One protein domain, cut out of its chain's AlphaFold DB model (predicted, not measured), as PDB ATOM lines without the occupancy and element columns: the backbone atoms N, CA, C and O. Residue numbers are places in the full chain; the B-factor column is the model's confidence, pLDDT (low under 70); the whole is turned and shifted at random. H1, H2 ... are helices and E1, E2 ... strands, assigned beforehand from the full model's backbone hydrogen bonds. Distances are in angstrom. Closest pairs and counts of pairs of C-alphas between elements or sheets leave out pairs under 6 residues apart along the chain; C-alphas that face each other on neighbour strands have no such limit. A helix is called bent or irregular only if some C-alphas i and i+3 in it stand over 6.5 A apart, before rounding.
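What this domain is: This is residues 658 to 820 of the 1121 residues of an uncharacterized protein of Peptoniphilus sp. BV3AC2 (UniProt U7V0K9). A long, loosely joined model with a lobe at each end: in one, H4 and H6 cross, with H1 and the hairpin E1 E2 to one side and short H5 at the far end; in the other, the hairpin E3 E4 has H2 packed on E4 and H3 near E3. H6 reaches from the first lobe toward the second, and residues 686 to 694, 733 to 741 and 800 to 804 pass between the lobes. The 163 printed residues have six named helices and four named strands, in the order H1 E1 E2 H2 H3 H4 H5 H6 E3 E4, with two antiparallel two-stranded sheets, E1 - E2 and E3 - E4; the class is mostly helix. The whole is loose, with a radius of gyration of the C-alphas of 19.4 A, and a rod spanning 60 by 28 by 27 A.

How they stand to each other: E1, residues 677 to 680, and E2, residues 683 to 685, form an antiparallel hairpin, with N 677 and O 685 3.0 A apart. The closest C-alphas of H1, residues 658 to 669, and E1 are those of Phe 664 and Tyr 678, 6.1 A. H4, residues 742 to 759, is close to H1 but not clearly touching, Leu 659 to Glu 750 5.9 A between C-alphas, about perpendicular at 86 degrees. With residues 749 to 757 alone, H4 touches H6, residues 780 to 799, at a steep tilt of 49 degrees, opposite ways; the closest C-alphas, of Phe 753 and Ala 788, are 5.3 A apart. H5, residues 773 to 777, is close to H1 but not clearly touching, with C-alphas 669 and 773 6.0 A apart. E3, residues 805 to 807, and E4, residues 815 to 817, form an antiparallel hairpin, with N 806 and O 816 2.9 A apart, within hydrogen-bond range. The closest C-alphas of E4 and H2, residues 695 to 712, are those of Gly 816 and Asn 702, 4.7 A; those of E3 and H3, residues 721 to 732, are Thr 807 and Glu 724, 6.7 A. H2 and H3 are close but not clearly touching, C-alphas 701 and 731 being 7.1 A apart. Every O i to N i+4 pair is within hydrogen-bond range in H1 and H5; the counts are 12 of 14 in H2, 6 of 8 in H3, 13 of 14 in H4 and 15 of 16 in H6.

Where its parts are: H1 begins at C-alpha 658 (-5.705, -47.750, -19.225) and measures 17.0 A. H6 measures 29.0 A, H4 25.6 A, H2 24.5 A and H3 16.5 A; E4 ends at C-alpha 817 (-10.563, -18.175, -34.173). H2 has a kink of 40 degrees near residue 706 and is irregular, C-alphas 708 and 711 being 7.8 A apart; H3 is only just irregular, C-alphas 726 and 729 being 6.6 A apart.

The domain as a whole: The C-alphas farthest apart, of Cys 711 and Ser 768, are 60.4 A apart. The printed part has no cut, and the link from H4 to H5, 13 residues, is long. The mean pLDDT of the printed part is 87.4; residues 765 to 774 are under 70.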
ATOM      1  N   TYR A 658      -6.553 -48.474 -20.172       89.81
ATOM      2  CA  TYR A 658      -5.705 -47.750 -19.225       89.81
ATOM      3  C   TYR A 658      -6.124 -46.282 -19.082       89.81
ATOM      4  O   TYR A 658      -6.342 -45.815 -17.966       89.81
ATOM      5  N   LEU A 659      -6.263 -45.552 -20.194       91.06
ATOM      6  CA  LEU A 659      -6.676 -44.148 -20.142       91.06
ATOM      7  C   LEU A 659      -8.149 -44.020 -19.753       91.06
ATOM      8  O   LEU A 659      -8.493 -43.175 -18.930       91.06
ATOM      9  N   SER A 660      -9.004 -44.875 -20.322       90.06
ATOM     10  CA  SER A 660     -10.433 -44.886 -20.013       90.06
ATOM     11  C   SER A 660     -10.679 -45.048 -18.517       90.06
ATOM     12  O   SER A 660     -11.566 -44.401 -17.963       90.06
ATOM     13  N   ASP A 661      -9.881 -45.885 -17.854       86.94
ATOM     14  CA  ASP A 661     -10.025 -46.124 -16.431       86.94
ATOM     15  C   ASP A 661      -9.609 -44.917 -15.578       86.94
ATOM     16  O   ASP A 661     -10.267 -44.607 -14.579       86.94
ATOM     17  N   ILE A 662      -8.562 -44.199 -15.980       89.31
ATOM     18  CA  ILE A 662      -8.134 -42.966 -15.308       89.31
ATOM     19  C   ILE A 662      -9.208 -41.885 -15.471       89.31
ATOM     20  O   ILE A 662      -9.708 -41.359 -14.479       89.31
ATOM     21  N   LEU A 663      -9.603 -41.586 -16.714       90.19
ATOM     22  CA  LEU A 663     -10.520 -40.484 -17.020       90.19
ATOM     23  C   LEU A 663     -11.893 -40.681 -16.381       90.19
ATOM     24  O   LEU A 663     -12.406 -39.761 -15.755       90.19
ATOM     25  N   PHE A 664     -12.460 -41.886 -16.470       86.62
ATOM     26  CA  PHE A 664     -13.752 -42.186 -15.850       86.62
ATOM     27  C   PHE A 664     -13.707 -42.053 -14.325       86.62
ATOM     28  O   PHE A 664     -14.670 -41.607 -13.712       86.62
ATOM     29  N   TYR A 665     -12.587 -42.426 -13.698       84.44
ATOM     30  CA  TYR A 665     -12.454 -42.300 -12.250       84.44
ATOM     31  C   TYR A 665     -12.329 -40.835 -11.819       84.44
ATOM     32  O   TYR A 665     -13.002 -40.418 -10.879       84.44
ATOM     33  N   VAL A 666     -11.534 -40.039 -12.540       88.38
ATOM     34  CA  VAL A 666     -11.412 -38.594 -12.301       88.38
ATOM     35  C   VAL A 666     -12.751 -37.887 -12.514       88.38
ATOM     36  O   VAL A 666     -13.148 -37.126 -11.642       88.38
ATOM     37  N   ASP A 667     -13.475 -38.167 -13.603       85.38
ATOM     38  CA  ASP A 667     -14.779 -37.544 -13.896       85.38
ATOM     39  C   ASP A 667     -15.822 -37.870 -12.809       85.38
ATOM     40  O   ASP A 667     -16.594 -37.005 -12.408       85.38
ATOM     41  N   ILE A 668     -15.797 -39.079 -12.232       81.31
ATOM     42  CA  ILE A 668     -16.672 -39.436 -11.102       81.31
ATOM     43  C   ILE A 668     -16.293 -38.689  -9.822       81.31
ATOM     44  O   ILE A 668     -17.177 -38.184  -9.130       81.31
ATOM     45  N   MET A 669     -15.004 -38.669  -9.483       80.38
ATOM     46  CA  MET A 669     -14.513 -38.202  -8.183       80.38
ATOM     47  C   MET A 669     -14.251 -36.688  -8.138       80.38
ATOM     48  O   MET A 669     -14.126 -36.115  -7.060       80.38
ATOM     49  N   ASN A 670     -14.105 -36.038  -9.292       82.69
ATOM     50  CA  ASN A 670     -13.917 -34.599  -9.435       82.69
ATOM     51  C   ASN A 670     -14.447 -34.138 -10.804       82.69
ATOM     52  O   ASN A 670     -13.695 -33.910 -11.755       82.69
ATOM     53  N   LYS A 671     -15.776 -34.027 -10.887       79.75
ATOM     54  CA  LYS A 671     -16.528 -33.767 -12.123       79.75
ATOM     55  C   LYS A 671     -16.022 -32.577 -12.929       79.75
ATOM     56  O   LYS A 671     -15.984 -32.643 -14.156       79.75
ATOM     57  N   ASP A 672     -15.644 -31.499 -12.256       80.06
ATOM     58  CA  ASP A 672     -15.378 -30.214 -12.908       80.06
ATOM     59  C   ASP A 672     -13.880 -29.951 -13.115       80.06
ATOM     60  O   ASP A 672     -13.477 -28.860 -13.508       80.06
ATOM     61  N   PHE A 673     -13.040 -30.961 -12.870       86.75
ATOM     62  CA  PHE A 673     -11.598 -30.848 -13.042       86.75
ATOM     63  C   PHE A 673     -11.149 -30.974 -14.503       86.75
ATOM     64  O   PHE A 673     -10.296 -30.211 -14.960       86.75
ATOM     65  N   LEU A 674     -11.670 -31.962 -15.241       88.81
ATOM     66  CA  LEU A 674     -11.262 -32.169 -16.629       88.81
ATOM     67  C   LEU A 674     -11.829 -31.046 -17.515       88.81
ATOM     68  O   LEU A 674     -12.997 -30.685 -17.378       88.81
ATOM     69  N   PRO A 675     -11.066 -30.549 -18.506       86.75
ATOM     70  CA  PRO A 675     -11.546 -29.538 -19.458       86.75
ATOM     71  C   PRO A 675     -12.608 -30.070 -20.448       86.75
ATOM     72  O   PRO A 675     -12.983 -29.387 -21.404       86.75
ATOM     73  N   PHE A 676     -13.067 -31.309 -20.266       88.56
ATOM     74  CA  PHE A 676     -14.077 -32.000 -21.060       88.56
ATOM     75  C   PHE A 676     -14.781 -33.056 -20.200       88.56
ATOM     76  O   PHE A 676     -14.246 -33.472 -19.177       88.56
ATOM     77  N   ARG A 677     -15.954 -33.527 -20.636       86.94
ATOM     78  CA  ARG A 677     -16.691 -34.610 -19.960       86.94
ATOM     79  C   ARG A 677     -16.368 -35.972 -20.557       86.94
ATOM     80  O   ARG A 677     -16.355 -36.117 -21.786       86.94
ATOM     81  N   TYR A 678     -16.155 -36.968 -19.697       85.81
ATOM     82  CA  TYR A 678     -15.833 -38.337 -20.103       85.81
ATOM     83  C   TYR A 678     -16.820 -39.362 -19.527       85.81
ATOM     84  O   TYR A 678     -16.756 -39.708 -18.352       85.81
ATOM     85  N   TRP A 679     -17.692 -39.923 -20.374       80.88
ATOM     86  CA  TRP A 679     -18.657 -40.963 -19.971       80.88
ATOM     87  C   TRP A 679     -18.262 -42.375 -20.409       80.88
ATOM     88  O   TRP A 679     -18.840 -43.362 -19.956       80.88
ATOM     89  N   GLY A 680     -17.271 -42.486 -21.289       82.81
ATOM     90  CA  GLY A 680     -16.771 -43.749 -21.809       82.81
ATOM     91  C   GLY A 680     -16.065 -43.553 -23.143       82.81
ATOM     92  O   GLY A 680     -16.064 -42.457 -23.702       82.81
ATOM     93  N   LYS A 681     -15.487 -44.632 -23.672       86.19
ATOM     94  CA  LYS A 681     -14.655 -44.593 -24.886       86.19
ATOM     95  C   LYS A 681     -15.364 -43.991 -26.102       86.19
ATOM     96  O   LYS A 681     -14.731 -43.281 -26.872       86.19
ATOM     97  N   ASP A 682     -16.668 -44.236 -26.226       80.25
ATOM     98  CA  ASP A 682     -17.490 -43.750 -27.342       80.25
ATOM     99  C   ASP A 682     -18.219 -42.427 -27.031       80.25
ATOM    100  O   ASP A 682     -18.888 -41.868 -27.896       80.25
ATOM    101  N   HIS A 683     -18.115 -41.917 -25.796       83.19
ATOM    102  CA  HIS A 683     -18.896 -40.778 -25.303       83.19
ATOM    103  C   HIS A 683     -17.990 -39.764 -24.594       83.19
ATOM    104  O   HIS A 683     -17.917 -39.706 -23.363       83.19
ATOM    105  N   ILE A 684     -17.305 -38.951 -25.401       85.19
ATOM    106  CA  ILE A 684     -16.419 -37.868 -24.957       85.19
ATOM    107  C   ILE A 684     -16.974 -36.541 -25.468       85.19
ATOM    108  O   ILE A 684     -17.110 -36.349 -26.679       85.19
ATOM    109  N   ASN A 685     -17.257 -35.608 -24.561       85.06
ATOM    110  CA  ASN A 685     -17.763 -34.289 -24.924       85.06
ATOM    111  C   ASN A 685     -16.748 -33.191 -24.589       85.06
ATOM    112  O   ASN A 685     -16.584 -32.811 -23.430       85.06
ATOM    113  N   MET A 686     -16.089 -32.670 -25.626       85.25
ATOM    114  CA  MET A 686     -15.242 -31.480 -25.538       85.25
ATOM    115  C   MET A 686     -16.028 -30.234 -25.924       85.25
ATOM    116  O   MET A 686     -16.376 -30.067 -27.095       85.25
ATOM    117  N   TYR A 687     -16.221 -29.339 -24.956       81.12
ATOM    118  CA  TYR A 687     -16.837 -28.030 -25.175       81.12
ATOM    119  C   TYR A 687     -15.999 -27.154 -26.118       81.12
ATOM    120  O   TYR A 687     -16.541 -26.522 -27.022       81.12
ATOM    121  N   THR A 688     -14.671 -27.191 -25.964       88.31
ATOM    122  CA  THR A 688     -13.712 -26.480 -26.821       88.31
ATOM    123  C   THR A 688     -12.796 -27.480 -27.512       88.31
ATOM    124  O   THR A 688     -12.049 -28.213 -26.863       88.31
ATOM    125  N   LYS A 689     -12.854 -27.516 -28.847       93.81
ATOM    126  CA  LYS A 689     -12.031 -28.382 -29.699       93.81
ATOM    127  C   LYS A 689     -10.884 -27.584 -30.308       93.81
ATOM    128  O   LYS A 689     -10.991 -26.381 -30.524       93.81
ATOM    129  N   PHE A 690      -9.797 -28.269 -30.638       96.50
ATOM    130  CA  PHE A 690      -8.664 -27.675 -31.345       96.50
ATOM    131  C   PHE A 690      -8.794 -27.890 -32.852       96.50
ATOM    132  O   PHE A 690      -9.245 -28.951 -33.292       96.50
ATOM    133  N   LEU A 691      -8.402 -26.887 -33.636       96.50
ATOM    134  CA  LEU A 691      -8.387 -26.960 -35.093       96.50
ATOM    135  C   LEU A 691      -7.204 -27.806 -35.577       96.50
ATOM    136  O   LEU A 691      -6.116 -27.719 -35.023       96.50
ATOM    137  N   ALA A 692      -7.406 -28.607 -36.621       94.88
ATOM    138  CA  ALA A 692      -6.368 -29.403 -37.276       94.88
ATOM    139  C   ALA A 692      -5.592 -28.623 -38.350       94.88
ATOM    140  O   ALA A 692      -4.558 -29.095 -38.823       94.88
ATOM    141  N   ASN A 693      -6.100 -27.454 -38.743       94.50
ATOM    142  CA  ASN A 693      -5.465 -26.550 -39.696       94.50
ATOM    143  C   ASN A 693      -4.096 -26.063 -39.200       94.50
ATOM    144  O   ASN A 693      -3.849 -25.961 -37.995       94.50
ATOM    145  N   ASP A 694      -3.213 -25.712 -40.139       92.44
ATOM    146  CA  ASP A 694      -1.926 -25.108 -39.794       92.44
ATOM    147  C   ASP A 694      -2.156 -23.769 -39.078       92.44
ATOM    148  O   ASP A 694      -2.925 -22.917 -39.530       92.44
ATOM    149  N   LYS A 695      -1.474 -23.546 -37.952       94.06
ATOM    150  CA  LYS A 695      -1.682 -22.320 -37.174       94.06
ATOM    151  C   LYS A 695      -1.336 -21.042 -37.947       94.06
ATOM    152  O   LYS A 695      -1.895 -19.993 -37.636       94.06
ATOM    153  N   ASN A 696      -0.451 -21.092 -38.948       94.31
ATOM    154  CA  ASN A 696      -0.142 -19.925 -39.778       94.31
ATOM    155  C   ASN A 696      -1.260 -19.644 -40.791       94.31
ATOM    156  O   ASN A 696      -1.512 -18.479 -41.099       94.31
ATOM    157  N   GLU A 697      -1.957 -20.678 -41.271       94.00
ATOM    158  CA  GLU A 697      -3.168 -20.531 -42.088       94.00
ATOM    159  C   GLU A 697      -4.267 -19.824 -41.282       94.00
ATOM    160  O   GLU A 697      -4.752 -18.770 -41.695       94.00
ATOM    161  N   ILE A 698      -4.566 -20.313 -40.073       95.50
ATOM    162  CA  ILE A 698      -5.557 -19.681 -39.187       95.50
ATOM    163  C   ILE A 698      -5.134 -18.265 -38.776       95.50
ATOM    164  O   ILE A 698      -5.941 -17.339 -38.808       95.50
ATOM    165  N   SER A 699      -3.853 -18.049 -38.466       94.44
ATOM    166  CA  SER A 699      -3.335 -16.704 -38.186       94.44
ATOM    167  C   SER A 699      -3.521 -15.759 -39.377       94.44
ATOM    168  O   SER A 699      -3.861 -14.591 -39.191       94.44
ATOM    169  N   SER A 700      -3.352 -16.252 -40.607       94.75
ATOM    170  CA  SER A 700      -3.582 -15.467 -41.824       94.75
ATOM    171  C   SER A 700      -5.056 -15.089 -41.989       94.75
ATOM    172  O   SER A 700      -5.343 -13.943 -42.335       94.75
ATOM    173  N   ILE A 701      -5.981 -16.003 -41.670       94.38
ATOM    174  CA  ILE A 701      -7.427 -15.729 -41.636       94.38
ATOM    175  C   ILE A 701      -7.736 -14.652 -40.593       94.38
ATOM    176  O   ILE A 701      -8.322 -13.625 -40.931       94.38
ATOM    177  N   ASN A 702      -7.286 -14.826 -39.350       94.69
ATOM    178  CA  ASN A 702      -7.525 -13.859 -38.276       94.69
ATOM    179  C   ASN A 702      -6.962 -12.468 -38.630       94.69
ATOM    180  O   ASN A 702      -7.634 -11.457 -38.436       94.69
ATOM    181  N   ASN A 703      -5.763 -12.401 -39.219       94.50
ATOM    182  CA  ASN A 703      -5.165 -11.143 -39.682       94.50
ATOM    183  C   ASN A 703      -5.955 -10.504 -40.835       94.50
ATOM    184  O   ASN A 703      -6.117  -9.283 -40.863       94.50
ATOM    185  N   TYR A 704      -6.454 -11.302 -41.787       94.31
ATOM    186  CA  TYR A 704      -7.334 -10.819 -42.855       94.31
ATOM    187  C   TYR A 704      -8.604 -10.183 -42.272       94.31
ATOM    188  O   TYR A 704      -8.942  -9.050 -42.627       94.31
ATOM    189  N   LEU A 705      -9.251 -10.870 -41.328       92.81
ATOM    190  CA  LEU A 705     -10.457 -10.387 -40.660       92.81
ATOM    191  C   LEU A 705     -10.189  -9.115 -39.856       92.81
ATOM    192  O   LEU A 705     -10.915  -8.137 -40.013       92.81
ATOM    193  N   TYR A 706      -9.117  -9.087 -39.066       91.81
ATOM    194  CA  TYR A 706      -8.723  -7.911 -38.295       91.81
ATOM    195  C   TYR A 706      -8.496  -6.690 -39.194       91.81
ATOM    196  O   TYR A 706      -9.042  -5.617 -38.943       91.81
ATOM    197  N   ASN A 707      -7.748  -6.845 -40.289       91.94
ATOM    198  CA  ASN A 707      -7.463  -5.736 -41.198       91.94
ATOM    199  C   ASN A 707      -8.728  -5.199 -41.883       91.94
ATOM    200  O   ASN A 707      -8.871  -3.987 -42.039       91.94
ATOM    201  N   LYS A 708      -9.652  -6.085 -42.270       89.94
ATOM    202  CA  LYS A 708     -10.894  -5.714 -42.960       89.94
ATOM    203  C   LYS A 708     -11.952  -5.139 -42.017       89.94
ATOM    204  O   LYS A 708     -12.670  -4.219 -42.396       89.94
ATOM    205  N   TYR A 709     -12.045  -5.663 -40.798       89.31
ATOM    206  CA  TYR A 709     -13.142  -5.390 -39.870       89.31
ATOM    207  C   TYR A 709     -12.714  -4.661 -38.591       89.31
ATOM    208  O   TYR A 709     -13.539  -4.475 -37.706       89.31
ATOM    209  N   SER A 710     -11.479  -4.158 -38.489       86.19
ATOM    210  CA  SER A 710     -11.027  -3.352 -37.335       86.19
ATOM    211  C   SER A 710     -11.939  -2.163 -37.007       86.19
ATOM    212  O   SER A 710     -12.066  -1.800 -35.838       86.19
ATOM    213  N   CYS A 711     -12.634  -1.596 -38.003       82.38
ATOM    214  CA  CYS A 711     -13.600  -0.512 -37.804       82.38
ATOM    215  C   CYS A 711     -14.820  -0.879 -36.943       82.38
ATOM    216  O   CYS A 711     -15.536   0.022 -36.513       82.38
ATOM    217  N   VAL A 712     -15.050  -2.166 -36.671       82.06
ATOM    218  CA  VAL A 712     -16.162  -2.642 -35.834       82.06
ATOM    219  C   VAL A 712     -15.773  -2.861 -34.375       82.06
ATOM    220  O   VAL A 712     -16.656  -3.123 -33.566       82.06
ATOM    221  N   CYS A 713     -14.481  -2.804 -34.032       82.12
ATOM    222  CA  CYS A 713     -13.989  -3.111 -32.690       82.12
ATOM    223  C   CYS A 713     -14.570  -2.121 -31.664       82.12
ATOM    224  O   CYS A 713     -14.440  -0.906 -31.822       82.12
ATOM    225  N   GLY A 714     -15.251  -2.641 -30.637       72.19
ATOM    226  CA  GLY A 714     -15.973  -1.828 -29.647       72.19
ATOM    227  C   GLY A 714     -17.269  -1.193 -30.174       72.19
ATOM    228  O   GLY A 714     -17.898  -0.392 -29.480       72.19
ATOM    229  N   GLY A 715     -17.675  -1.523 -31.402       72.12
ATOM    230  CA  GLY A 715     -18.944  -1.110 -31.987       72.12
ATOM    231  C   GLY A 715     -20.104  -2.004 -31.537       72.12
ATOM    232  O   GLY A 715     -19.921  -3.145 -31.128       72.12
ATOM    233  N   LYS A 716     -21.341  -1.508 -31.668       71.50
ATOM    234  CA  LYS A 716     -22.570  -2.221 -31.259       71.50
ATOM    235  C   LYS A 716     -22.723  -3.616 -31.891       71.50
ATOM    236  O   LYS A 716     -23.359  -4.470 -31.293       71.50
ATOM    237  N   CYS A 717     -22.162  -3.810 -33.083       73.44
ATOM    238  CA  CYS A 717     -22.184  -5.040 -33.871       73.44
ATOM    239  C   CYS A 717     -21.130  -6.079 -33.456       73.44
ATOM    240  O   CYS A 717     -21.181  -7.204 -33.953       73.44
ATOM    241  N   SER A 718     -20.191  -5.736 -32.563       77.38
ATOM    242  CA  SER A 718     -19.282  -6.720 -31.968       77.38
ATOM    243  C   SER A 718     -20.096  -7.794 -31.236       77.38
ATOM    244  O   SER A 718     -20.945  -7.474 -30.404       77.38
ATOM    245  N   GLY A 719     -19.879  -9.069 -31.568       75.31
ATOM    246  CA  GLY A 719     -20.626 -10.200 -31.002       75.31
ATOM    247  C   GLY A 719     -22.008 -10.459 -31.583       75.31
ATOM    248  O   GLY A 719     -22.753 -11.267 -31.030       75.31
ATOM    249  N   TRP A 720     -22.400  -9.786 -32.667       82.69
ATOM    250  CA  TRP A 720     -23.664 -10.097 -33.331       82.69
ATOM    251  C   TRP A 720     -23.554 -11.376 -34.152       82.69
ATOM    252  O   TRP A 720     -22.763 -11.448 -35.091       82.69
ATOM    253  N   LEU A 721     -24.466 -12.320 -33.907       80.44
ATOM    254  CA  LEU A 721     -24.589 -13.536 -34.713       80.44
ATOM    255  C   LEU A 721     -24.794 -13.219 -36.208       80.44
ATOM    256  O   LEU A 721     -24.247 -13.887 -37.076       80.44
ATOM    257  N   ALA A 722     -25.538 -12.154 -36.527       79.44
ATOM    258  CA  ALA A 722     -25.730 -11.707 -37.910       79.44
ATOM    259  C   ALA A 722     -24.421 -11.249 -38.579       79.44
ATOM    260  O   ALA A 722     -24.238 -11.436 -39.783       79.44
ATOM    261  N   PHE A 723     -23.513 -10.647 -37.809       83.25
ATOM    262  CA  PHE A 723     -22.210 -10.224 -38.309       83.25
ATOM    263  C   PHE A 723     -21.280 -11.425 -38.500       83.25
ATOM    264  O   PHE A 723     -20.650 -11.547 -39.549       83.25
ATOM    265  N   GLU A 724     -21.276 -12.356 -37.549       85.75
ATOM    266  CA  GLU A 724     -20.563 -13.627 -37.661       85.75
ATOM    267  C   GLU A 724     -21.016 -14.432 -38.891       85.75
ATOM    268  O   GLU A 724     -20.196 -14.747 -39.754       85.75
ATOM    269  N   ASN A 725     -22.327 -14.644 -39.061       85.25
ATOM    270  CA  ASN A 725     -22.912 -15.361 -40.203       85.25
ATOM    271  C   ASN A 725     -22.554 -14.745 -41.563       85.25
ATOM    272  O   ASN A 725     -22.520 -15.441 -42.574       85.25
ATOM    273  N   ARG A 726     -22.294 -13.435 -41.612       83.94
ATOM    274  CA  ARG A 726     -21.858 -12.747 -42.833       83.94
ATOM    275  C   ARG A 726     -20.388 -13.006 -43.149       83.94
ATOM    276  O   ARG A 726     -20.024 -13.047 -44.322       83.94
ATOM    277  N   ILE A 727     -19.551 -13.130 -42.123       88.06
ATOM    278  CA  ILE A 727     -18.111 -13.352 -42.267       88.06
ATOM    279  C   ILE A 727     -17.811 -14.823 -42.578       88.06
ATOM    280  O   ILE A 727     -16.904 -15.089 -43.365       88.06
ATOM    281  N   MET A 728     -18.569 -15.767 -42.009       87.56
ATOM    282  CA  MET A 728     -18.312 -17.209 -42.152       87.56
ATOM    283  C   MET A 728     -18.135 -17.680 -43.612       87.56
ATOM    284  O   MET A 728     -17.122 -18.325 -43.884       87.56
ATOM    285  N   PRO A 729     -18.976 -17.283 -44.594       87.94
ATOM    286  CA  PRO A 729     -18.772 -17.658 -45.997       87.94
ATOM    287  C   PRO A 729     -17.452 -17.153 -46.602       87.94
ATOM    288  O   PRO A 729     -16.904 -17.773 -47.512       87.94
ATOM    289  N   GLU A 730     -16.921 -16.023 -46.118       88.62
ATOM    290  CA  GLU A 730     -15.604 -15.545 -46.553       88.62
ATOM    291  C   GLU A 730     -14.492 -16.467 -46.048       88.62
ATOM    292  O   GLU A 730     -13.549 -16.744 -46.785       88.62
ATOM    293  N   ILE A 731     -14.613 -16.977 -44.822       88.19
ATOM    294  CA  ILE A 731     -13.647 -17.905 -44.221       88.19
ATOM    295  C   ILE A 731     -13.690 -19.255 -44.935       88.19
ATOM    296  O   ILE A 731     -12.642 -19.766 -45.321       88.19
ATOM    297  N   GLU A 732     -14.891 -19.787 -45.179       85.62
ATOM    298  CA  GLU A 732     -15.103 -21.046 -45.910       85.62
ATOM    299  C   GLU A 732     -14.515 -21.000 -47.330       85.62
ATOM    300  O   GLU A 732     -14.101 -22.023 -47.872       85.62
ATOM    301  N   SER A 733     -14.434 -19.806 -47.930       84.12
ATOM    302  CA  SER A 733     -13.781 -19.607 -49.229       84.12
ATOM    303  C   SER A 733     -12.246 -19.618 -49.168       84.12
ATOM    304  O   SER A 733     -11.600 -19.815 -50.198       84.12
ATOM    305  N   ILE A 734     -11.662 -19.399 -47.982       86.38
ATOM    306  CA  ILE A 734     -10.211 -19.350 -47.750       86.38
ATOM    307  C   ILE A 734      -9.679 -20.730 -47.359       86.38
ATOM    308  O   ILE A 734      -8.675 -21.165 -47.921       86.38
ATOM    309  N   ALA A 735     -10.330 -21.408 -46.409       87.19
ATOM    310  CA  ALA A 735      -9.879 -22.699 -45.898       87.19
ATOM    311  C   ALA A 735     -11.040 -23.565 -45.391       87.19
ATOM    312  O   ALA A 735     -12.027 -23.072 -44.848       87.19
ATOM    313  N   GLU A 736     -10.879 -24.885 -45.511       90.12
ATOM    314  CA  GLU A 736     -11.766 -25.859 -44.871       90.12
ATOM    315  C   GLU A 736     -11.344 -26.040 -43.407       90.12
ATOM    316  O   GLU A 736     -10.230 -26.490 -43.122       90.12
ATOM    317  N   ILE A 737     -12.230 -25.694 -42.477       91.81
ATOM    318  CA  ILE A 737     -11.940 -25.710 -41.042       91.81
ATOM    319  C   ILE A 737     -12.233 -27.098 -40.472       91.81
ATOM    320  O   ILE A 737     -13.369 -27.569 -40.494       91.81
ATOM    321  N   LYS A 738     -11.195 -27.762 -39.958       93.00
ATOM    322  CA  LYS A 738     -11.267 -29.121 -39.393       93.00
ATOM    323  C   LYS A 738     -10.842 -29.109 -37.937       93.00
ATOM    324  O   LYS A 738      -9.991 -28.314 -37.554       93.00
ATOM    325  N   THR A 739     -11.374 -30.022 -37.133       94.31
ATOM    326  CA  THR A 739     -10.920 -30.242 -35.751       94.31
ATOM    327  C   THR A 739      -9.988 -31.444 -35.658       94.31
ATOM    328  O   THR A 739     -10.040 -32.332 -36.509       94.31
ATOM    329  N   LEU A 740      -9.155 -31.492 -34.616       94.62
ATOM    330  CA  LEU A 740      -8.333 -32.666 -34.319       94.62
ATOM    331  C   LEU A 740      -9.199 -33.920 -34.134       94.62
ATOM    332  O   LEU A 740     -10.302 -33.852 -33.586       94.62
ATOM    333  N   ASP A 741      -8.671 -35.061 -34.578       93.38
ATOM    334  CA  ASP A 741      -9.290 -36.364 -34.352       93.38
ATOM    335  C   ASP A 741      -9.274 -36.721 -32.857       93.38
ATOM    336  O   ASP A 741      -8.237 -36.633 -32.192       93.38
ATOM    337  N   MET A 742     -10.433 -37.129 -32.333       91.38
ATOM    338  CA  MET A 742     -10.631 -37.357 -30.901       91.38
ATOM    339  C   MET A 742      -9.857 -38.580 -30.402       91.38
ATOM    340  O   MET A 742      -9.276 -38.546 -29.318       91.38
ATOM    341  N   ASN A 743      -9.795 -39.653 -31.191       92.31
ATOM    342  CA  ASN A 743      -9.084 -40.858 -30.775       92.31
ATOM    343  C   ASN A 743      -7.570 -40.623 -30.756       92.31
ATOM    344  O   ASN A 743      -6.902 -40.967 -29.780       92.31
ATOM    345  N   SER A 744      -7.037 -39.953 -31.779       94.81
ATOM    346  CA  SER A 744      -5.643 -39.499 -31.838       94.81
ATOM    347  C   SER A 744      -5.303 -38.555 -30.684       94.81
ATOM    348  O   SER A 744      -4.209 -38.628 -30.112       94.81
ATOM    349  N   PHE A 745      -6.243 -37.672 -30.323       95.00
ATOM    350  CA  PHE A 745      -6.107 -36.786 -29.172       95.00
ATOM    351  C   PHE A 745      -5.947 -37.600 -27.888       95.00
ATOM    352  O   PHE A 745      -5.013 -37.348 -27.130       95.00
ATOM    353  N   MET A 746      -6.818 -38.582 -27.658       94.50
ATOM    354  CA  MET A 746      -6.798 -39.408 -26.449       94.50
ATOM    355  C   MET A 746      -5.552 -40.294 -26.380       94.50
ATOM    356  O   MET A 746      -4.902 -40.355 -25.339       94.50
ATOM    357  N   GLU A 747      -5.142 -40.911 -27.490       95.44
ATOM    358  CA  GLU A 747      -3.911 -41.709 -27.553       95.44
ATOM    359  C   GLU A 747      -2.661 -40.853 -27.265       95.44
ATOM    360  O   GLU A 747      -1.741 -41.269 -26.556       95.44
ATOM    361  N   SER A 748      -2.619 -39.628 -27.797       96.88
ATOM    362  CA  SER A 748      -1.536 -38.681 -27.515       96.88
ATOM    363  C   SER A 748      -1.559 -38.219 -26.057       96.88
ATOM    364  O   SER A 748      -0.501 -38.130 -25.431       96.88
ATOM    365  N   PHE A 749      -2.749 -37.998 -25.494       95.50
ATOM    366  CA  PHE A 749      -2.914 -37.627 -24.092       95.50
ATOM    367  C   PHE A 749      -2.437 -38.744 -23.152       95.50
ATOM    368  O   PHE A 749      -1.701 -38.487 -22.199       95.50
ATOM    369  N   GLU A 750      -2.749 -40.005 -23.465       96.06
ATOM    370  CA  GLU A 750      -2.280 -41.170 -22.711       96.06
ATOM    371  C   GLU A 750      -0.751 -41.248 -22.629       96.06
ATOM    372  O   GLU A 750      -0.204 -41.580 -21.576       96.06
ATOM    373  N   LYS A 751      -0.034 -40.912 -23.710       95.88
ATOM    374  CA  LYS A 751       1.441 -40.894 -23.705       95.88
ATOM    375  C   LYS A 751       1.983 -39.908 -22.668       95.88
ATOM    376  O   LYS A 751       2.995 -40.199 -22.030       95.88
ATOM    377  N   VAL A 752       1.305 -38.775 -22.474       96.62
ATOM    378  CA  VAL A 752       1.654 -37.791 -21.440       96.62
ATOM    379  C   VAL A 752       1.332 -38.334 -20.048       96.62
ATOM    380  O   VAL A 752       2.191 -38.268 -19.172       96.62
ATOM    381  N   PHE A 753       0.157 -38.944 -19.853       94.69
ATOM    382  CA  PHE A 753      -0.195 -39.600 -18.588       94.69
ATOM    383  C   PHE A 753       0.835 -40.644 -18.171       94.69
ATOM    384  O   PHE A 753       1.324 -40.598 -17.048       94.69
ATOM    385  N   ARG A 754       1.211 -41.550 -19.081       95.81
ATOM    386  CA  ARG A 754       2.201 -42.598 -18.804       95.81
ATOM    387  C   ARG A 754       3.541 -42.006 -18.386       95.81
ATOM    388  O   ARG A 754       4.106 -42.459 -17.398       95.81
ATOM    389  N   TYR A 755       4.004 -40.972 -19.090       95.12
ATOM    390  CA  TYR A 755       5.230 -40.261 -18.733       95.12
ATOM    391  C   TYR A 755       5.158 -39.662 -17.322       95.12
ATOM    392  O   TYR A 755       6.067 -39.876 -16.527       95.12
ATOM    393  N   VAL A 756       4.081 -38.943 -16.985       95.38
ATOM    394  CA  VAL A 756       3.939 -38.293 -15.669       95.38
ATOM    395  C   VAL A 756       3.745 -39.318 -14.548       95.38
ATOM    396  O   VAL A 756       4.329 -39.179 -13.475       95.38
ATOM    397  N   PHE A 757       2.967 -40.372 -14.783       94.00
ATOM    398  CA  PHE A 757       2.737 -41.422 -13.792       94.00
ATOM    399  C   PHE A 757       4.024 -42.206 -13.525       94.00
ATOM    400  O   PHE A 757       4.345 -42.464 -12.370       94.00
ATOM    401  N   GLU A 758       4.815 -42.506 -14.557       94.00
ATOM    402  CA  GLU A 758       6.155 -43.077 -14.390       94.00
ATOM    403  C   GLU A 758       7.101 -42.100 -13.672       94.00
ATOM    404  O   GLU A 758       7.888 -42.510 -12.819       94.00
ATOM    405  N   TYR A 759       6.999 -40.800 -13.969       92.56
ATOM    406  CA  TYR A 759       7.810 -39.765 -13.333       92.56
ATOM    407  C   TYR A 759       7.627 -39.738 -11.809       92.56
ATOM    408  O   TYR A 759       8.620 -39.669 -11.088       92.56
ATOM    409  N   TYR A 760       6.382 -39.855 -11.336       91.81
ATOM    410  CA  TYR A 760       6.019 -39.827  -9.914       91.81
ATOM    411  C   TYR A 760       5.813 -41.212  -9.277       91.81
ATOM    412  O   TYR A 760       5.407 -41.297  -8.119       91.81
ATOM    413  N   ASN A 761       6.108 -42.299  -9.999       89.56
ATOM    414  CA  ASN A 761       5.893 -43.682  -9.554       89.56
ATOM    415  C   ASN A 761       4.434 -43.980  -9.119       89.56
ATOM    416  O   ASN A 761       4.184 -44.620  -8.099       89.56
ATOM    417  N   ILE A 762       3.463 -43.491  -9.895       89.56
ATOM    418  CA  ILE A 762       2.022 -43.628  -9.645       89.56
ATOM    419  C   ILE A 762       1.486 -44.891 -10.333       89.56
ATOM    420  O   ILE A 762       1.662 -45.087 -11.538       89.56
ATOM    421  N   SER A 763       0.771 -45.733  -9.581       82.38
ATOM    422  CA  SER A 763       0.045 -46.883 -10.137       82.38
ATOM    423  C   SER A 763      -1.283 -46.459 -10.766       82.38
ATOM    424  O   SER A 763      -2.008 -45.635 -10.212       82.38
ATOM    425  N   ALA A 764      -1.635 -47.076 -11.894       72.38
ATOM    426  CA  ALA A 764      -2.930 -46.887 -12.547       72.38
ATOM    427  C   ALA A 764      -4.014 -47.890 -12.094       72.38
ATOM    428  O   ALA A 764      -5.158 -47.769 -12.524       72.38
ATOM    429  N   ASP A 765      -3.684 -48.890 -11.262       67.12
ATOM    430  CA  ASP A 765      -4.645 -49.926 -10.851       67.12
ATOM    431  C   ASP A 765      -5.614 -49.437  -9.759       67.12
ATOM    432  O   ASP A 765      -5.241 -49.226  -8.597       67.12
ATOM    433  N   ARG A 766      -6.897 -49.354 -10.136       58.00
ATOM    434  CA  ARG A 766      -8.043 -48.967  -9.299       58.00
ATOM    435  C   ARG A 766      -8.247 -49.838  -8.060       58.00
ATOM    436  O   ARG A 766      -8.760 -49.342  -7.062       58.00
ATOM    437  N   LYS A 767      -7.869 -51.125  -8.082       52.19
ATOM    438  CA  LYS A 767      -8.149 -52.058  -6.965       52.19
ATOM    439  C   LYS A 767      -7.453 -51.679  -5.656       52.19
ATOM    440  O   LYS A 767      -7.832 -52.176  -4.600       52.19
ATOM    441  N   SER A 768      -6.452 -50.806  -5.729       42.66
ATOM    442  CA  SER A 768      -5.713 -50.289  -4.577       42.66
ATOM    443  C   SER A 768      -6.301 -49.003  -3.974       42.66
ATOM    444  O   SER A 768      -5.894 -48.610  -2.884       42.66
ATOM    445  N   MET A 769      -7.270 -48.359  -4.639       52.62
ATOM    446  CA  MET A 769      -7.731 -47.002  -4.321       52.62
ATOM    447  C   MET A 769      -9.174 -46.985  -3.802       52.62
ATOM    448  O   MET A 769     -10.082 -46.475  -4.449       52.62
ATOM    449  N   ASN A 770      -9.402 -47.538  -2.609       50.91
ATOM    450  CA  ASN A 770     -10.666 -47.355  -1.884       50.91
ATOM    451  C   ASN A 770     -10.584 -46.048  -1.066       50.91
ATOM    452  O   ASN A 770     -10.449 -46.072   0.156       50.91
ATOM    453  N   ILE A 771     -10.530 -44.911  -1.765       60.91
ATOM    454  CA  ILE A 771     -10.183 -43.597  -1.202       60.91
ATOM    455  C   ILE A 771     -11.436 -42.708  -1.164       60.91
ATOM    456  O   ILE A 771     -12.199 -42.663  -2.128       60.91
ATOM    457  N   ARG A 772     -11.661 -42.013  -0.041       66.56
ATOM    458  CA  ARG A 772     -12.739 -41.016   0.092       66.56
ATOM    459  C   ARG A 772     -12.478 -39.844  -0.861       66.56
ATOM    460  O   ARG A 772     -11.331 -39.526  -1.141       66.56
ATOM    461  N   GLU A 773     -13.524 -39.162  -1.310       69.56
ATOM    462  CA  GLU A 773     -13.406 -38.051  -2.269       69.56
ATOM    463  C   GLU A 773     -12.388 -36.973  -1.854       69.56
ATOM    464  O   GLU A 773     -11.499 -36.637  -2.636       69.56
ATOM    465  N   GLY A 774     -12.431 -36.516  -0.598       68.44
ATOM    466  CA  GLY A 774     -11.470 -35.529  -0.090       68.44
ATOM    467  C   GLY A 774     -10.017 -36.024  -0.101       68.44
ATOM    468  O   GLY A 774      -9.110 -35.307  -0.516       68.44
ATOM    469  N   ASP A 775      -9.779 -37.283   0.273       73.44
ATOM    470  CA  ASP A 775      -8.437 -37.877   0.220       73.44
ATOM    471  C   ASP A 775      -7.949 -38.045  -1.230       73.44
ATOM    472  O   ASP A 775      -6.757 -37.909  -1.513       73.44
ATOM    473  N   PHE A 776      -8.869 -38.293  -2.169       82.00
ATOM    474  CA  PHE A 776      -8.561 -38.377  -3.591       82.00
ATOM    475  C   PHE A 776      -8.112 -37.019  -4.149       82.00
ATOM    476  O   PHE A 776      -7.079 -36.959  -4.823       82.00
ATOM    477  N   HIS A 777      -8.807 -35.924  -3.816       82.69
ATOM    478  CA  HIS A 777      -8.433 -34.565  -4.244       82.69
ATOM    479  C   HIS A 777      -7.035 -34.147  -3.769       82.69
ATOM    480  O   HIS A 777      -6.368 -33.360  -4.438       82.69
ATOM    481  N   HIS A 778      -6.567 -34.689  -2.645       85.94
ATOM    482  CA  HIS A 778      -5.259 -34.384  -2.052       85.94
ATOM    483  C   HIS A 778      -4.214 -35.488  -2.267       85.94
ATOM    484  O   HIS A 778      -3.217 -35.556  -1.544       85.94
ATOM    485  N   SER A 779      -4.433 -36.358  -3.253       87.56
ATOM    486  CA  SER A 779      -3.554 -37.487  -3.552       87.56
ATOM    487  C   SER A 779      -2.469 -37.144  -4.577       87.56
ATOM    488  O   SER A 779      -2.648 -36.310  -5.468       87.56
ATOM    489  N   VAL A 780      -1.348 -37.870  -4.518       90.88
ATOM    490  CA  VAL A 780      -0.306 -37.809  -5.561       90.88
ATOM    491  C   VAL A 780      -0.858 -38.229  -6.930       90.88
ATOM    492  O   VAL A 780      -0.404 -37.723  -7.954       90.88
ATOM    493  N   TYR A 781      -1.886 -39.085  -6.958       90.62
ATOM    494  CA  TYR A 781      -2.586 -39.453  -8.188       90.62
ATOM    495  C   TYR A 781      -3.193 -38.225  -8.873       90.62
ATOM    496  O   TYR A 781      -2.888 -37.970 -10.036       90.62
ATOM    497  N   MET A 782      -3.969 -37.413  -8.144       91.25
ATOM    498  CA  MET A 782      -4.558 -36.190  -8.702       91.25
ATOM    499  C   MET A 782      -3.509 -35.157  -9.111       91.25
ATOM    500  O   MET A 782      -3.663 -34.528 -10.157       91.25
ATOM    501  N   LYS A 783      -2.396 -35.050  -8.373       93.81
ATOM    502  CA  LYS A 783      -1.234 -34.260  -8.814       93.81
ATOM    503  C   LYS A 783      -0.714 -34.725 -10.181       93.81
ATOM    504  O   LYS A 783      -0.463 -33.902 -11.058       93.81
ATOM    505  N   GLY A 784      -0.583 -36.036 -10.387       94.56
ATOM    506  CA  GLY A 784      -0.173 -36.608 -11.671       94.56
ATOM    507  C   GLY A 784      -1.149 -36.294 -12.808       94.56
ATOM    508  O   GLY A 784      -0.719 -35.959 -13.912       94.56
ATOM    509  N   VAL A 785      -2.456 -36.353 -12.538       94.62
ATOM    510  CA  VAL A 785      -3.504 -36.013 -13.516       94.62
ATOM    511  C   VAL A 785      -3.438 -34.534 -13.916       94.62
ATOM    512  O   VAL A 785      -3.483 -34.216 -15.107       94.62
ATOM    513  N   ASP A 786      -3.281 -33.632 -12.950       95.25
ATOM    514  CA  ASP A 786      -3.153 -32.185 -13.169       95.25
ATOM    515  C   ASP A 786      -1.922 -31.814 -13.984       95.25
ATOM    516  O   ASP A 786      -2.033 -31.148 -15.017       95.25
ATOM    517  N   ILE A 787      -0.762 -32.361 -13.628       96.50
ATOM    518  CA  ILE A 787       0.469 -32.133 -14.388       96.50
ATOM    519  C   ILE A 787       0.322 -32.652 -15.826       96.50
ATOM    520  O   ILE A 787       0.661 -31.934 -16.770       96.50
ATOM    521  N   ALA A 788      -0.210 -33.862 -16.026       96.88
ATOM    522  CA  ALA A 788      -0.394 -34.421 -17.366       96.88
ATOM    523  C   ALA A 788      -1.336 -33.564 -18.226       96.88
ATOM    524  O   ALA A 788      -1.017 -33.257 -19.380       96.88
ATOM    525  N   THR A 789      -2.460 -33.130 -17.650       95.69
ATOM    526  CA  THR A 789      -3.439 -32.257 -18.313       95.69
ATOM    527  C   THR A 789      -2.805 -30.919 -18.686       95.69
ATOM    528  O   THR A 789      -2.851 -30.512 -19.849       95.69
ATOM    529  N   GLY A 790      -2.126 -30.273 -17.734       95.75
ATOM    530  CA  GLY A 790      -1.460 -28.991 -17.936       95.75
ATOM    531  C   GLY A 790      -0.368 -29.037 -19.008       95.75
ATOM    532  O   GLY A 790      -0.288 -28.118 -19.825       95.75
ATOM    533  N   LEU A 791       0.454 -30.092 -19.045       97.06
ATOM    534  CA  LEU A 791       1.503 -30.263 -20.061       97.06
ATOM    535  C   LEU A 791       0.921 -30.507 -21.459       97.06
ATOM    536  O   LEU A 791       1.404 -29.926 -22.435       97.06
ATOM    537  N   TYR A 792      -0.116 -31.341 -21.571       97.00
ATOM    538  CA  TYR A 792      -0.718 -31.651 -22.866       97.00
ATOM    539  C   TYR A 792      -1.431 -30.432 -23.462       97.00
ATOM    540  O   TYR A 792      -1.135 -30.036 -24.592       97.00
ATOM    541  N   TYR A 793      -2.271 -29.753 -22.676       95.56
ATOM    542  CA  TYR A 793      -2.932 -28.518 -23.105       95.56
ATOM    543  C   TYR A 793      -1.939 -27.373 -23.348       95.56
ATOM    544  O   TYR A 793      -2.133 -26.588 -24.274       95.56
ATOM    545  N   GLY A 794      -0.830 -27.319 -22.599       95.50
ATOM    546  CA  GLY A 794       0.266 -26.376 -22.845       95.50
ATOM    547  C   GLY A 794       0.932 -26.566 -24.213       95.50
ATOM    548  O   GLY A 794       1.291 -25.593 -24.883       95.50
ATOM    549  N   SER A 795       1.046 -27.813 -24.678       96.06
ATOM    550  CA  SER A 795       1.496 -28.108 -26.041       96.06
ATOM    551  C   SER A 795       0.451 -27.699 -27.081       96.06
ATOM    552  O   SER A 795       0.801 -27.048 -28.069       96.06
ATOM    553  N   LEU A 796      -0.825 -28.025 -26.849       95.62
ATOM    554  CA  LEU A 796      -1.908 -27.724 -27.786       95.62
ATOM    555  C   LEU A 796      -2.085 -26.215 -27.999       95.62
ATOM    556  O   LEU A 796      -2.089 -25.768 -29.141       95.62
ATOM    557  N   MET A 797      -2.116 -25.417 -26.929       94.56
ATOM    558  CA  MET A 797      -2.326 -23.962 -27.005       94.56
ATOM    559  C   MET A 797      -1.193 -23.204 -27.729       94.56
ATOM    560  O   MET A 797      -1.400 -22.095 -28.214       94.56
ATOM    561  N   CYS A 798       0.010 -23.787 -27.817       94.75
ATOM    562  CA  CYS A 798       1.131 -23.239 -28.592       94.75
ATOM    563  C   CYS A 798       1.093 -23.643 -30.077       94.75
ATOM    564  O   CYS A 798       1.782 -23.039 -30.904       94.75
ATOM    565  N   ASN A 799       0.359 -24.701 -30.423       95.50
ATOM    566  CA  ASN A 799       0.400 -25.325 -31.747       95.50
ATOM    567  C   ASN A 799      -0.914 -25.207 -32.524       95.50
ATOM    568  O   ASN A 799      -0.879 -25.287 -33.748       95.50
ATOM    569  N   TYR A 800      -2.035 -24.976 -31.843       96.75
ATOM    570  CA  TYR A 800      -3.370 -25.021 -32.426       96.75
ATOM    571  C   TYR A 800      -4.257 -23.891 -31.898       96.75
ATOM    572  O   TYR A 800      -4.260 -23.586 -30.705       96.75
ATOM    573  N   TYR A 801      -5.042 -23.302 -32.801       96.75
ATOM    574  CA  TYR A 801      -6.196 -22.476 -32.441       96.75
ATOM    575  C   TYR A 801      -7.369 -23.371 -32.028       96.75
ATOM    576  O   TYR A 801      -7.391 -24.571 -32.317       96.75
ATOM    577  N   THR A 802      -8.348 -22.789 -31.350       95.56
ATOM    578  CA  THR A 802      -9.592 -23.469 -30.983       95.56
ATOM    579  C   THR A 802     -10.663 -23.272 -32.050       95.56
ATOM    580  O   THR A 802     -10.547 -22.409 -32.919       95.56
ATOM    581  N   ASN A 803     -11.722 -24.071 -31.984       93.19
ATOM    582  CA  ASN A 803     -12.907 -23.905 -32.818       93.19
ATOM    583  C   ASN A 803     -13.851 -22.790 -32.333       93.19
ATOM    584  O   ASN A 803     -14.897 -22.606 -32.950       93.19
ATOM    585  N   GLN A 804     -13.513 -22.082 -31.250       92.19
ATOM    586  CA  GLN A 804     -14.262 -20.909 -30.807       92.19
ATOM    587  C   GLN A 804     -13.958 -19.742 -31.743       92.19
ATOM    588  O   GLN A 804     -12.795 -19.500 -32.078       92.19
ATOM    589  N   PHE A 805     -14.998 -19.040 -32.178       91.38
ATOM    590  CA  PHE A 805     -14.895 -17.907 -33.088       91.38
ATOM    591  C   PHE A 805     -15.456 -16.655 -32.419       91.38
ATOM    592  O   PHE A 805     -16.543 -16.686 -31.849       91.38
ATOM    593  N   ALA A 806     -14.726 -15.547 -32.514       90.81
ATOM    594  CA  ALA A 806     -15.120 -14.277 -31.922       90.81
ATOM    595  C   ALA A 806     -15.211 -13.158 -32.955       90.81
ATOM    596  O   ALA A 806     -14.502 -13.129 -33.963       90.81
ATOM    597  N   THR A 807     -16.063 -12.179 -32.653       89.31
ATOM    598  CA  THR A 807     -16.185 -10.911 -33.382       89.31
ATOM    599  C   THR A 807     -16.056  -9.728 -32.419       89.31
ATOM    600  O   THR A 807     -16.920  -8.854 -32.366       89.31
ATOM    601  N   TYR A 808     -14.959  -9.696 -31.653       85.44
ATOM    602  CA  TYR A 808     -14.653  -8.712 -30.598       85.44
ATOM    603  C   TYR A 808     -15.578  -8.767 -29.369       85.44
ATOM    604  O   TYR A 808     -15.746  -7.779 -28.661       85.44
ATOM    605  N   ASN A 809     -16.192  -9.921 -29.108       83.06
ATOM    606  CA  ASN A 809     -17.104 -10.165 -27.983       83.06
ATOM    607  C   ASN A 809     -16.545 -11.128 -26.931       83.06
ATOM    608  O   ASN A 809     -17.300 -11.671 -26.130       83.06
ATOM    609  N   ASN A 810     -15.236 -11.344 -26.952       83.75
ATOM    610  CA  ASN A 810     -14.532 -12.232 -26.045       83.75
ATOM    611  C   ASN A 810     -13.509 -11.462 -25.200       83.75
ATOM    612  O   ASN A 810     -13.168 -10.310 -25.480       83.75
ATOM    613  N   ILE A 811     -12.964 -12.132 -24.185       81.12
ATOM    614  CA  ILE A 811     -11.946 -11.567 -23.281       81.12
ATOM    615  C   ILE A 811     -10.654 -11.212 -24.039       81.12
ATOM    616  O   ILE A 811      -9.936 -10.285 -23.666       81.12
ATOM    617  N   GLN A 812     -10.372 -11.905 -25.148       88.31
ATOM    618  CA  GLN A 812      -9.196 -11.656 -25.987       88.31
ATOM    619  C   GLN A 812      -9.335 -10.391 -26.849       88.31
ATOM    620  O   GLN A 812      -8.352  -9.972 -27.465       88.31
ATOM    621  N   ASN A 813     -10.538  -9.799 -26.897       85.69
ATOM    622  CA  ASN A 813     -10.928  -8.711 -27.790       85.69
ATOM    623  C   ASN A 813     -10.424  -8.945 -29.227       85.69
ATOM    624  O   ASN A 813      -9.776  -8.089 -29.836       85.69
ATOM    625  N   SER A 814     -10.668 -10.149 -29.745       88.75
ATOM    626  CA  SER A 814     -10.160 -10.616 -31.035       88.75
ATOM    627  C   SER A 814     -11.283 -10.839 -32.050       88.75
ATOM    628  O   SER A 814     -12.454 -10.972 -31.694       88.75
ATOM    629  N   ILE A 815     -10.920 -10.869 -33.335       91.00
ATOM    630  CA  ILE A 815     -11.789 -11.333 -34.420       91.00
ATOM    631  C   ILE A 815     -11.150 -12.543 -35.098       91.00
ATOM    632  O   ILE A 815      -9.955 -12.517 -35.408       91.00
ATOM    633  N   GLY A 816     -11.939 -13.591 -35.330       93.31
ATOM    634  CA  GLY A 816     -11.450 -14.861 -35.858       93.31
ATOM    635  C   GLY A 816     -11.471 -15.987 -34.827       93.31
ATOM    636  O   GLY A 816     -12.182 -15.915 -33.827       93.31
ATOM    637  N   TYR A 817     -10.674 -17.027 -35.073       94.56
ATOM    638  CA  TYR A 817     -10.563 -18.175 -34.173       94.56
ATOM    639  C   TYR A 817      -9.729 -17.856 -32.937       94.56
ATOM    640  O   TYR A 817      -8.658 -17.246 -33.033       94.56
ATOM    641  N   GLU A 818     -10.200 -18.301 -31.781       94.50
ATOM    642  CA  GLU A 818      -9.583 -18.005 -30.496       94.50
ATOM    643  C   GLU A 818      -8.418 -18.932 -30.166       94.50
ATOM    644  O   GLU A 818      -8.326 -20.074 -30.627       94.50
ATOM    645  N   VAL A 819      -7.543 -18.452 -29.289       94.69
ATOM    646  CA  VAL A 819      -6.500 -19.266 -28.669       94.69
ATOM    647  C   VAL A 819      -7.014 -19.791 -27.325       94.69
ATOM    648  O   VAL A 819      -7.654 -19.052 -26.591       94.69
ATOM    649  N   TYR A 820      -6.722 -21.044 -26.969       94.06
ATOM    650  CA  TYR A 820      -7.157 -21.622 -25.688       94.06
ATOM    651  C   TYR A 820      -6.577 -20.847 -24.493       94.06
ATOM    652  O   TYR A 820      -5.350 -20.737 -24.406       94.06
TER     653      TYR A 820